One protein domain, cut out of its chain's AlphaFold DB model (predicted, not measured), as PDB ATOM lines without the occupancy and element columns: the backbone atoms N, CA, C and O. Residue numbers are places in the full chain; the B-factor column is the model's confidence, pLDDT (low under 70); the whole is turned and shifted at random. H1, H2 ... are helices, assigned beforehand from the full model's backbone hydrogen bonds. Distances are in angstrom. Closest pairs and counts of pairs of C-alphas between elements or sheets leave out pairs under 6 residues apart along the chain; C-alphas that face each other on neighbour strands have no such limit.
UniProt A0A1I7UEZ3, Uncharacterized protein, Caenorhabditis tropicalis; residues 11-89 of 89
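Overview. This is residues 11 to 89 of the 89 residues of an uncharacterized protein of Caenorhabditis tropicalis (UniProt A0A1I7UEZ3). Three long helices make a rod-like up-and-down bundle, each running against the one before it. H2 and H3 pack closely side by side, while H1 packs more loosely on H2 and comes close to H3, so that the centres of the three helices make a triangle. The printed part has 79 residues, with three named helices in the order H1, H2, H3 and no named strand; the class is all helix. It is compact, with a radius of gyration of the C-alphas of 13.2 A, and spans 41 by 19 by 17 A.

Arrangement. H1, residues 11 to 36, and H2, residues 41 to 59, form a helical hairpin: they touch, with the C-alphas of Leu 23 and Leu 50 closest at 7.3 A, at a shallow tilt of 32 degrees, opposite ways. H2 and H3, residues 63 to 88, form another; they touch, closest at the C-alphas of Glu 42 and Leu 83, 5.0 A, at 22 degrees. H1 and H3 are close but not clearly touching, with the C-alphas of Gln 12 and Asn 63 closest at 7.9 A. O i to N i+4 pairs are within hydrogen-bond range throughout H2, in 20 of 22 in H1 and in 21 of 22 in H3.

Along the chain. H1 begins at C-alpha 11 (52.264, 33.466, 38.051) and is 38.0 A long. H2 is 27.1 A long. H3, 38.0 A long, has a kink of 28 degrees near residue 76 and ends at C-alpha 88 (14.350, 25.150, 37.311).

Size, cuts and confidence. The C-alphas farthest apart, of Arg 11 and Gly 89, are 41.7 A apart. The printed part has no cut, and both links are tight. Mean pLDDT of the printed part is 76.2; residues 11 to 23 are among those under 70.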
ATOM      1  N   ARG A  11      53.174  34.574  37.717       62.34
ATOM      2  CA  ARG A  11      52.264  33.466  38.051       62.34
ATOM      3  C   ARG A  11      51.100  33.906  38.946       62.34
ATOM      4  O   ARG A  11      49.962  33.544  38.677       62.34
ATOM      5  N   GLN A  12      51.377  34.717  39.964       60.44
ATOM      6  CA  GLN A  12      50.342  35.294  40.829       60.44
ATOM      7  C   GLN A  12      49.464  36.286  40.055       60.44
ATOM      8  O   GLN A  12      48.260  36.343  40.269       60.44
ATOM      9  N   LEU A  13      50.057  37.032  39.121       64.81
ATOM     10  CA  LEU A  13      49.366  38.018  38.294       64.81
ATOM     11  C   LEU A  13      48.391  37.356  37.307       64.81
ATOM     12  O   LEU A  13      47.267  37.823  37.169       64.81
ATOM     13  N   VAL A  14      48.778  36.233  36.688       64.06
ATOM     14  CA  VAL A  14      47.885  35.426  35.833       64.06
ATOM     15  C   VAL A  14      46.699  34.885  36.626       64.06
ATOM     16  O   VAL A  14      45.562  35.045  36.188       64.06
ATOM     17  N   GLY A  15      46.950  34.312  37.810       62.12
ATOM     18  CA  GLY A  15      45.879  33.839  38.689       62.12
ATOM     19  C   GLY A  15      44.912  34.963  39.060       62.12
ATOM     20  O   GLY A  15      43.705  34.775  39.021       62.12
ATOM     21  N   TYR A  16      45.437  36.159  39.323       64.19
ATOM     22  CA  TYR A  16      44.648  37.322  39.720       64.19
ATOM     23  C   TYR A  16      43.840  37.975  38.588       64.19
ATOM     24  O   TYR A  16      42.734  38.460  38.816       64.19
ATOM     25  N   VAL A  17      44.379  38.019  37.367       66.50
ATOM     26  CA  VAL A  17      43.643  38.538  36.200       66.50
ATOM     27  C   VAL A  17      42.501  37.596  35.852       66.50
ATOM     28  O   VAL A  17      41.357  38.036  35.792       66.50
ATOM     29  N   TRP A  18      42.792  36.296  35.737       67.38
ATOM     30  CA  TRP A  18      41.760  35.280  35.531       67.38
ATOM     31  C   TRP A  18      40.684  35.359  36.621       67.38
ATOM     32  O   TRP A  18      39.491  35.327  36.339       67.38
ATOM     33  N   PHE A  19      41.109  35.558  37.865       67.31
ATOM     34  CA  PHE A  19      40.235  35.727  39.012       67.31
ATOM     35  C   PHE A  19      39.286  36.932  38.917       67.31
ATOM     36  O   PHE A  19      38.093  36.807  39.200       67.31
ATOM     37  N   ARG A  20      39.796  38.100  38.516       68.25
ATOM     38  CA  ARG A  20      38.973  39.299  38.311       68.25
ATOM     39  C   ARG A  20      37.918  39.057  37.231       68.25
ATOM     40  O   ARG A  20      36.761  39.415  37.433       68.25
ATOM     41  N   ASP A  21      38.313  38.428  36.130       68.81
ATOM     42  CA  ASP A  21      37.423  38.167  34.999       68.81
ATOM     43  C   ASP A  21      36.326  37.148  35.381       68.81
ATOM     44  O   ASP A  21      35.162  37.321  35.024       68.81
ATOM     45  N   GLN A  22      36.655  36.136  36.199       66.81
ATOM     46  CA  GLN A  22      35.658  35.222  36.777       66.81
ATOM     47  C   GLN A  22      34.667  35.955  37.685       66.81
ATOM     48  O   GLN A  22      33.465  35.721  37.608       66.81
ATOM     49  N   LEU A  23      35.137  36.872  38.531       67.00
ATOM     50  CA  LEU A  23      34.263  37.663  39.397       67.00
ATOM     51  C   LEU A  23      33.314  38.580  38.624       67.00
ATOM     52  O   LEU A  23      32.163  38.743  39.030       67.00
ATOM     53  N   GLU A  24      33.777  39.183  37.530       70.56
ATOM     54  CA  GLU A  24      32.911  39.960  36.639       70.56
ATOM     55  C   GLU A  24      31.856  39.076  35.976       70.56
ATOM     56  O   GLU A  24      30.678  39.436  35.987       70.56
ATOM     57  N   TYR A  25      32.250  37.895  35.493       71.50
ATOM     58  CA  TYR A  25      31.317  36.904  34.961       71.50
ATOM     59  C   TYR A  25      30.255  36.518  36.001       71.50
ATOM     60  O   TYR A  25      29.059  36.621  35.734       71.50
ATOM     61  N   TYR A  26      30.664  36.163  37.220       68.38
ATOM     62  CA  TYR A  26      29.727  35.783  38.276       68.38
ATOM     63  C   TYR A  26      28.826  36.934  38.728       68.38
ATOM     64  O   TYR A  26      27.658  36.702  39.022       68.38
ATOM     65  N   ARG A  27      29.315  38.181  38.750       68.94
ATOM     66  CA  ARG A  27      28.466  39.356  39.007       68.94
ATOM     67  C   ARG A  27      27.419  39.559  37.920       68.94
ATOM     68  O   ARG A  27      26.273  39.850  38.249       68.94
ATOM     69  N   ALA A  28      27.796  39.411  36.653       71.75
ATOM     70  CA  ALA A  28      26.859  39.523  35.539       71.75
ATOM     71  C   ALA A  28      25.769  38.445  35.629       71.75
ATOM     72  O   ALA A  28      24.585  38.744  35.490       71.75
ATOM     73  N   VAL A  29      26.173  37.215  35.946       68.56
ATOM     74  CA  VAL A  29      25.267  36.083  36.135       68.56
ATOM     75  C   VAL A  29      24.357  36.280  37.358       68.56
ATOM     76  O   VAL A  29      23.150  36.101  37.239       68.56
ATOM     77  N   ASN A  30      24.881  36.734  38.502       67.44
ATOM     78  CA  ASN A  30      24.068  36.996  39.696       67.44
ATOM     79  C   ASN A  30      23.056  38.132  39.478       67.44
ATOM     80  O   ASN A  30      21.906  38.027  39.890       67.44
ATOM     81  N   ASN A  31      23.458  39.204  38.785       69.69
ATOM     82  CA  ASN A  31      22.544  40.289  38.418       69.69
ATOM     83  C   ASN A  31      21.426  39.801  37.493       69.69
ATOM     84  O   ASN A  31      20.300  40.274  37.604       69.69
ATOM     85  N   HIS A  32      21.725  38.872  36.582       70.00
ATOM     86  CA  HIS A  32      20.711  38.249  35.741       70.00
ATOM     87  C   HIS A  32      19.744  37.400  36.577       70.00
ATOM     88  O   HIS A  32      18.536  37.569  36.451       70.00
ATOM     89  N   TRP A  33      20.258  36.574  37.492       71.19
ATOM     90  CA  TRP A  33      19.442  35.712  38.348       71.19
ATOM     91  C   TRP A  33      18.565  36.469  39.344       71.19
ATOM     92  O   TRP A  33      17.426  36.065  39.541       71.19
ATOM     93  N   HIS A  34      19.028  37.588  39.906       67.31
ATOM     94  CA  HIS A  34      18.198  38.458  40.761       67.31
ATOM     95  C   HIS A  34      16.936  38.971  40.065       67.31
ATOM     96  O   HIS A  34      15.939  39.248  40.730       67.31
ATOM     97  N   ASN A  35      16.957  39.098  38.735       65.56
ATOM     98  CA  ASN A  35      15.780  39.531  37.986       65.56
ATOM     99  C   ASN A  35      14.749  38.404  37.814       65.56
ATOM    100  O   ASN A  35      13.553  38.688  37.780       65.56
ATOM    101  N   ASP A  36      15.200  37.148  37.747       67.50
ATOM    102  CA  ASP A  36      14.364  35.994  37.389       67.50
ATOM    103  C   ASP A  36      13.999  35.104  38.594       67.50
ATOM    104  O   ASP A  36      13.003  34.383  38.563       67.50
ATOM    105  N   PHE A  37      14.767  35.169  39.684       69.19
ATOM    106  CA  PHE A  37      14.595  34.353  40.883       69.19
ATOM    107  C   PHE A  37      14.589  35.236  42.133       69.19
ATOM    108  O   PHE A  37      15.533  35.973  42.399       69.19
ATOM    109  N   ARG A  38      13.528  35.143  42.948       63.78
ATOM    110  CA  ARG A  38      13.304  36.010  44.129       63.78
ATOM    111  C   ARG A  38      14.204  35.706  45.339       63.78
ATOM    112  O   ARG A  38      13.930  36.182  46.440       63.78
ATOM    113  N   GLY A  39      15.281  34.956  45.137       70.19
ATOM    114  CA  GLY A  39      16.199  34.552  46.191       70.19
ATOM    115  C   GLY A  39      15.773  33.285  46.930       70.19
ATOM    116  O   GLY A  39      14.601  32.918  46.993       70.19
ATOM    117  N   GLY A  40      16.783  32.613  47.479       81.62
ATOM    118  CA  GLY A  40      16.700  31.351  48.208       81.62
ATOM    119  C   GLY A  40      18.031  31.059  48.914       81.62
ATOM    120  O   GLY A  40      19.012  31.772  48.668       81.62
ATOM    121  N   PRO A  41      18.090  30.050  49.800       84.12
ATOM    122  CA  PRO A  41      19.312  29.686  50.524       84.12
ATOM    123  C   PRO A  41      20.525  29.472  49.607       84.12
ATOM    124  O   PRO A  41      21.632  29.897  49.935       84.12
ATOM    125  N   GLU A  42      20.304  28.889  48.431       84.62
ATOM    126  CA  GLU A  42      21.318  28.617  47.412       84.62
ATOM    127  C   GLU A  42      21.888  29.914  46.830       84.62
ATOM    128  O   GLU A  42      23.093  30.037  46.618       84.62
ATOM    129  N   MET A  43      21.032  30.918  46.620       83.81
ATOM    130  CA  MET A  43      21.454  32.224  46.120       83.81
ATOM    131  C   MET A  43      22.306  32.954  47.158       83.81
ATOM    132  O   MET A  43      23.382  33.446  46.831       83.81
ATOM    133  N   VAL A  44      21.877  32.948  48.423       85.38
ATOM    134  CA  VAL A  44      22.627  33.559  49.533       85.38
ATOM    135  C   VAL A  44      23.998  32.904  49.698       85.38
ATOM    136  O   VAL A  44      24.992  33.586  49.949       85.38
ATOM    137  N   GLU A  45      24.078  31.583  49.546       87.69
ATOM    138  CA  GLU A  45      25.341  30.853  49.611       87.69
ATOM    139  C   GLU A  45      26.301  31.269  48.485       87.69
ATOM    140  O   GLU A  45      27.463  31.593  48.756       87.69
ATOM    141  N   VAL A  46      25.809  31.325  47.243       84.81
ATOM    142  CA  VAL A  46      26.581  31.787  46.080       84.81
ATOM    143  C   VAL A  46      27.067  33.222  46.289       84.81
ATOM    144  O   VAL A  46      28.254  33.504  46.116       84.81
ATOM    145  N   GLU A  47      26.195  34.128  46.732       84.00
ATOM    146  CA  GLU A  47      26.552  35.522  47.002       84.00
ATOM    147  C   GLU A  47      27.604  35.663  48.099       84.00
ATOM    148  O   GLU A  47      28.560  36.431  47.950       84.00
ATOM    149  N   ARG A  48      27.468  34.894  49.185       87.69
ATOM    150  CA  ARG A  48      28.436  34.892  50.283       87.69
ATOM    151  C   ARG A  48      29.810  34.455  49.795       87.69
ATOM    152  O   ARG A  48      30.800  35.118  50.102       87.69
ATOM    153  N   LEU A  49      29.877  33.361  49.037       85.38
ATOM    154  CA  LEU A  49      31.134  32.848  48.492       85.38
ATOM    155  C   LEU A  49      31.779  33.872  47.555       85.38
ATOM    156  O   LEU A  49      32.960  34.176  47.717       85.38
ATOM    157  N   LEU A  50      31.002  34.474  46.649       81.94
ATOM    158  CA  LEU A  50      31.487  35.535  45.765       81.94
ATOM    159  C   LEU A  50      32.026  36.736  46.549       81.94
ATOM    160  O   LEU A  50      33.095  37.249  46.219       81.94
ATOM    161  N   LEU A  51      31.342  37.162  47.612       82.25
ATOM    162  CA  LEU A  51      31.794  38.270  48.451       82.25
ATOM    163  C   LEU A  51      33.099  37.943  49.195       82.25
ATOM    164  O   LEU A  51      34.026  38.752  49.166       82.25
ATOM    165  N   CYS A  52      33.204  36.766  49.823       83.44
ATOM    166  CA  CYS A  52      34.427  36.319  50.504       83.44
ATOM    167  C   CYS A  52      35.615  36.302  49.540       83.44
ATOM    168  O   CYS A  52      36.682  36.854  49.826       83.44
ATOM    169  N   ILE A  53      35.380  35.731  48.363       79.06
ATOM    170  CA  ILE A  53      36.324  35.685  47.266       79.06
ATOM    171  C   ILE A  53      36.779  37.110  46.884       79.06
ATOM    172  O   ILE A  53      37.978  37.391  46.851       79.06
ATOM    173  N   MET A  54      35.843  38.037  46.658       75.12
ATOM    174  CA  MET A  54      36.147  39.434  46.323       75.12
ATOM    175  C   MET A  54      36.978  40.151  47.387       75.12
ATOM    176  O   MET A  54      37.895  40.897  47.035       75.12
ATOM    177  N   LEU A  55      36.636  39.975  48.664       77.00
ATOM    178  CA  LEU A  55      37.299  40.655  49.777       77.00
ATOM    179  C   LEU A  55      38.757  40.209  49.895       77.00
ATOM    180  O   LEU A  55      39.656  41.046  49.832       77.00
ATOM    181  N   VAL A  56      39.007  38.898  49.923       76.12
ATOM    182  CA  VAL A  56      40.381  38.369  49.967       76.12
ATOM    183  C   VAL A  56      41.145  38.714  48.698       76.12
ATOM    184  O   VAL A  56      42.304  39.106  48.776       76.12
ATOM    185  N   GLY A  57      40.500  38.671  47.530       70.44
ATOM    186  CA  GLY A  57      41.122  39.122  46.290       70.44
ATOM    187  C   GLY A  57      41.569  40.586  46.351       70.44
ATOM    188  O   GLY A  57      42.611  40.945  45.813       70.44
ATOM    189  N   ARG A  58      40.831  41.470  47.023       69.62
ATOM    190  CA  ARG A  58      41.222  42.883  47.160       69.62
ATOM    191  C   ARG A  58      42.332  43.093  48.186       69.62
ATOM    192  O   ARG A  58      43.210  43.921  47.943       69.62
ATOM    193  N   GLU A  59      42.285  42.364  49.294       70.88
ATOM    194  CA  GLU A  59      43.109  42.624  50.477       70.88
ATOM    195  C   GLU A  59      44.388  41.783  50.526       70.88
ATOM    196  O   GLU A  59      45.444  42.286  50.912       70.88
ATOM    197  N   GLU A  60      44.335  40.525  50.088       71.38
ATOM    198  CA  GLU A  60      45.405  39.562  50.311       71.38
ATOM    199  C   GLU A  60      45.961  38.975  49.006       71.38
ATOM    200  O   GLU A  60      45.499  37.977  48.458       71.38
ATOM    201  N   ARG A  61      47.056  39.581  48.536       69.88
ATOM    202  CA  ARG A  61      47.818  39.148  47.347       69.88
ATOM    203  C   ARG A  61      48.932  38.148  47.688       69.88
ATOM    204  O   ARG A  61      49.978  38.131  47.040       69.88
ATOM    205  N   SER A  62      48.729  37.351  48.735       73.19
ATOM    206  CA  SER A  62      49.670  36.333  49.213       73.19
ATOM    207  C   SER A  62      49.342  34.956  48.616       73.19
ATOM    208  O   SER A  62      48.226  34.712  48.164       73.19
ATOM    209  N   ASN A  63      50.293  34.012  48.650       70.12
ATOM    210  CA  ASN A  63      50.015  32.621  48.252       70.12
ATOM    211  C   ASN A  63      48.921  31.978  49.122       70.12
ATOM    212  O   ASN A  63      48.175  31.130  48.642       70.12
ATOM    213  N   ARG A  64      48.814  32.401  50.388       78.44
ATOM    214  CA  ARG A  64      47.757  31.964  51.303       78.44
ATOM    215  C   ARG A  64      46.393  32.488  50.856       78.44
ATOM    216  O   ARG A  64      45.460  31.698  50.774       78.44
ATOM    217  N   GLY A  65      46.295  33.776  50.521       76.94
ATOM    218  CA  GLY A  65      45.068  34.374  49.985       76.94
ATOM    219  C   GLY A  65      44.621  33.706  48.686       76.94
ATOM    220  O   GLY A  65      43.449  33.378  48.537       76.94
ATOM    221  N   ILE A  66      45.568  33.401  47.792       76.06
ATOM    222  CA  ILE A  66      45.292  32.650  46.558       76.06
ATOM    223  C   ILE A  66      44.743  31.251  46.874       76.06
ATOM    224  O   ILE A  66      43.706  30.880  46.337       76.06
ATOM    225  N   GLY A  67      45.370  30.498  47.783       81.75
ATOM    226  CA  GLY A  67      44.873  29.173  48.178       81.75
ATOM    227  C   GLY A  67      43.482  29.209  48.827       81.75
ATOM    228  O   GLY A  67      42.662  28.327  48.586       81.75
ATOM    229  N   GLN A  68      43.187  30.251  49.609       83.44
ATOM    230  CA  GLN A  68      41.867  30.469  50.205       83.44
ATOM    231  C   GLN A  68      40.801  30.743  49.132       83.44
ATOM    232  O   GLN A  68      39.711  30.177  49.178       83.44
ATOM    233  N   ILE A  69      41.134  31.575  48.141       81.12
ATOM    234  CA  ILE A  69      40.275  31.852  46.988       81.12
ATOM    235  C   ILE A  69      40.001  30.568  46.197       81.12
ATOM    236  O   ILE A  69      38.847  30.288  45.880       81.12
ATOM    237  N   GLU A  70      41.033  29.769  45.911       82.75
ATOM    238  CA  GLU A  70      40.882  28.487  45.208       82.75
ATOM    239  C   GLU A  70      39.967  27.518  45.971       82.75
ATOM    240  O   GLU A  70      39.172  26.805  45.355       82.75
ATOM    241  N   ALA A  71      40.038  27.495  47.306       86.50
ATOM    242  CA  ALA A  71      39.150  26.681  48.132       86.50
ATOM    243  C   ALA A  71      37.684  27.116  47.983       86.50
ATOM    244  O   ALA A  71      36.829  26.291  47.660       86.50
ATOM    245  N   TRP A  72      37.396  28.414  48.111       87.31
ATOM    246  CA  TRP A  72      36.034  28.925  47.930       87.31
ATOM    247  C   TRP A  72      35.511  28.758  46.506       87.31
ATOM    248  O   TRP A  72      34.315  28.571  46.320       87.31
ATOM    249  N   GLN A  73      36.373  28.764  45.488       82.56
ATOM    250  CA  GLN A  73      35.956  28.441  44.121       82.56
ATOM    251  C   GLN A  73      35.478  26.995  43.985       82.56
ATOM    252  O   GLN A  73      34.484  26.738  43.308       82.56
ATOM    253  N   ARG A  74      36.153  26.049  44.646       87.12
ATOM    254  CA  ARG A  74      35.704  24.649  44.669       87.12
ATOM    255  C   ARG A  74      34.353  24.496  45.363       87.12
ATOM    256  O   ARG A  74      33.593  23.617  44.977       87.12
ATOM    257  N   GLU A  75      34.046  25.354  46.335       89.06
ATOM    258  CA  GLU A  75      32.734  25.417  46.997       89.06
ATOM    259  C   GLU A  75      31.675  26.150  46.154       89.06
ATOM    260  O   GLU A  75      30.499  25.789  46.181       89.06
ATOM    261  N   LEU A  76      32.081  27.136  45.350       85.31
ATOM    262  CA  LEU A  76      31.182  27.928  44.508       85.31
ATOM    263  C   LEU A  76      30.545  27.093  43.393       85.31
ATOM    264  O   LEU A  76      29.368  27.272  43.101       85.31
ATOM    265  N   ILE A  77      31.298  26.167  42.789       84.62
ATOM    266  CA  ILE A  77      30.792  25.291  41.718       84.62
ATOM    267  C   ILE A  77      29.535  24.516  42.159       84.62
ATOM    268  O   ILE A  77      28.497  24.675  41.515       84.62
ATOM    269  N   PRO A  78      29.559  23.706  43.235       89.56
ATOM    270  CA  PRO A  78      28.374  22.974  43.665       89.56
ATOM    271  C   PRO A  78      27.256  23.893  44.181       89.56
ATOM    272  O   PRO A  78      26.091  23.549  44.008       89.56
ATOM    273  N   ALA A  79      27.569  25.057  44.765       87.38
ATOM    274  CA  ALA A  79      26.553  26.034  45.172       87.38
ATOM    275  C   ALA A  79      25.794  26.616  43.965       87.38
ATOM    276  O   ALA A  79      24.567  26.687  43.974       87.38
ATOM    277  N   VAL A  80      26.513  26.950  42.890       84.88
ATOM    278  CA  VAL A  80      25.916  27.412  41.629       84.88
ATOM    279  C   VAL A  80      25.051  26.328  40.990       84.88
ATOM    280  O   VAL A  80      23.976  26.641  40.487       84.88
ATOM    281  N   LEU A  81      25.477  25.063  41.022       86.31
ATOM    282  CA  LEU A  81      24.665  23.958  40.502       86.31
ATOM    283  C   LEU A  81      23.347  23.811  41.273       86.31
ATOM    284  O   LEU A  81      22.293  23.744  40.647       86.31
ATOM    285  N   ARG A  82      23.386  23.853  42.613       88.19
ATOM    286  CA  ARG A  82      22.167  23.832  43.444       88.19
ATOM    287  C   ARG A  82      21.242  25.005  43.140       88.19
ATOM    288  O   ARG A  82      20.036  24.821  43.029       88.19
ATOM    289  N   LEU A  83      21.802  26.200  42.955       84.75
ATOM    290  CA  LEU A  83      21.022  27.372  42.564       84.75
ATOM    291  C   LEU A  83      20.358  27.176  41.193       84.75
ATOM    292  O   LEU A  83      19.178  27.469  41.038       84.75
ATOM    293  N   GLN A  84      21.080  26.634  40.209       83.00
ATOM    294  CA  GLN A  84      20.515  26.334  38.890       83.00
ATOM    295  C   GLN A  84      19.384  25.303  38.951       83.00
ATOM    296  O   GLN A  84      18.421  25.426  38.199       83.00
ATOM    297  N   GLU A  85      19.494  24.294  39.815       86.50
ATOM    298  CA  GLU A  85      18.421  23.327  40.066       86.50
ATOM    299  C   GLU A  85      17.207  24.007  40.713       86.50
ATOM    300  O   GLU A  85      16.102  23.892  40.189       86.50
ATOM    301  N   ALA A  86      17.415  24.803  41.767       82.50
ATOM    302  CA  ALA A  86      16.351  25.545  42.448       82.50
ATOM    303  C   ALA A  86      15.610  26.524  41.519       82.50
ATOM    304  O   ALA A  86      14.402  26.718  41.641       82.50
ATOM    305  N   MET A  87      16.319  27.118  40.556       79.81
ATOM    306  CA  MET A  87      15.729  28.003  39.548       79.81
ATOM    307  C   MET A  87      14.897  27.266  38.487       79.81
ATOM    308  O   MET A  87      14.093  27.904  37.810       79.81
ATOM    309  N   ARG A  88      15.092  25.954  38.301       82.12
ATOM    310  CA  ARG A  88      14.350  25.150  37.311       82.12
ATOM    311  C   ARG A  88      13.018  24.611  37.839       82.12
ATOM    312  O   ARG A  88      12.155  24.331  37.009       82.12
ATOM    313  N   GLY A  89      12.843  24.550  39.163       68.94
ATOM    314  CA  GLY A  89      11.649  24.005  39.820       68.94
ATOM    315  C   GLY A  89      11.715  22.498  40.001       68.94
ATOM    316  O   GLY A  89      11.817  21.784  38.980       68.94
TER     317      GLY A  89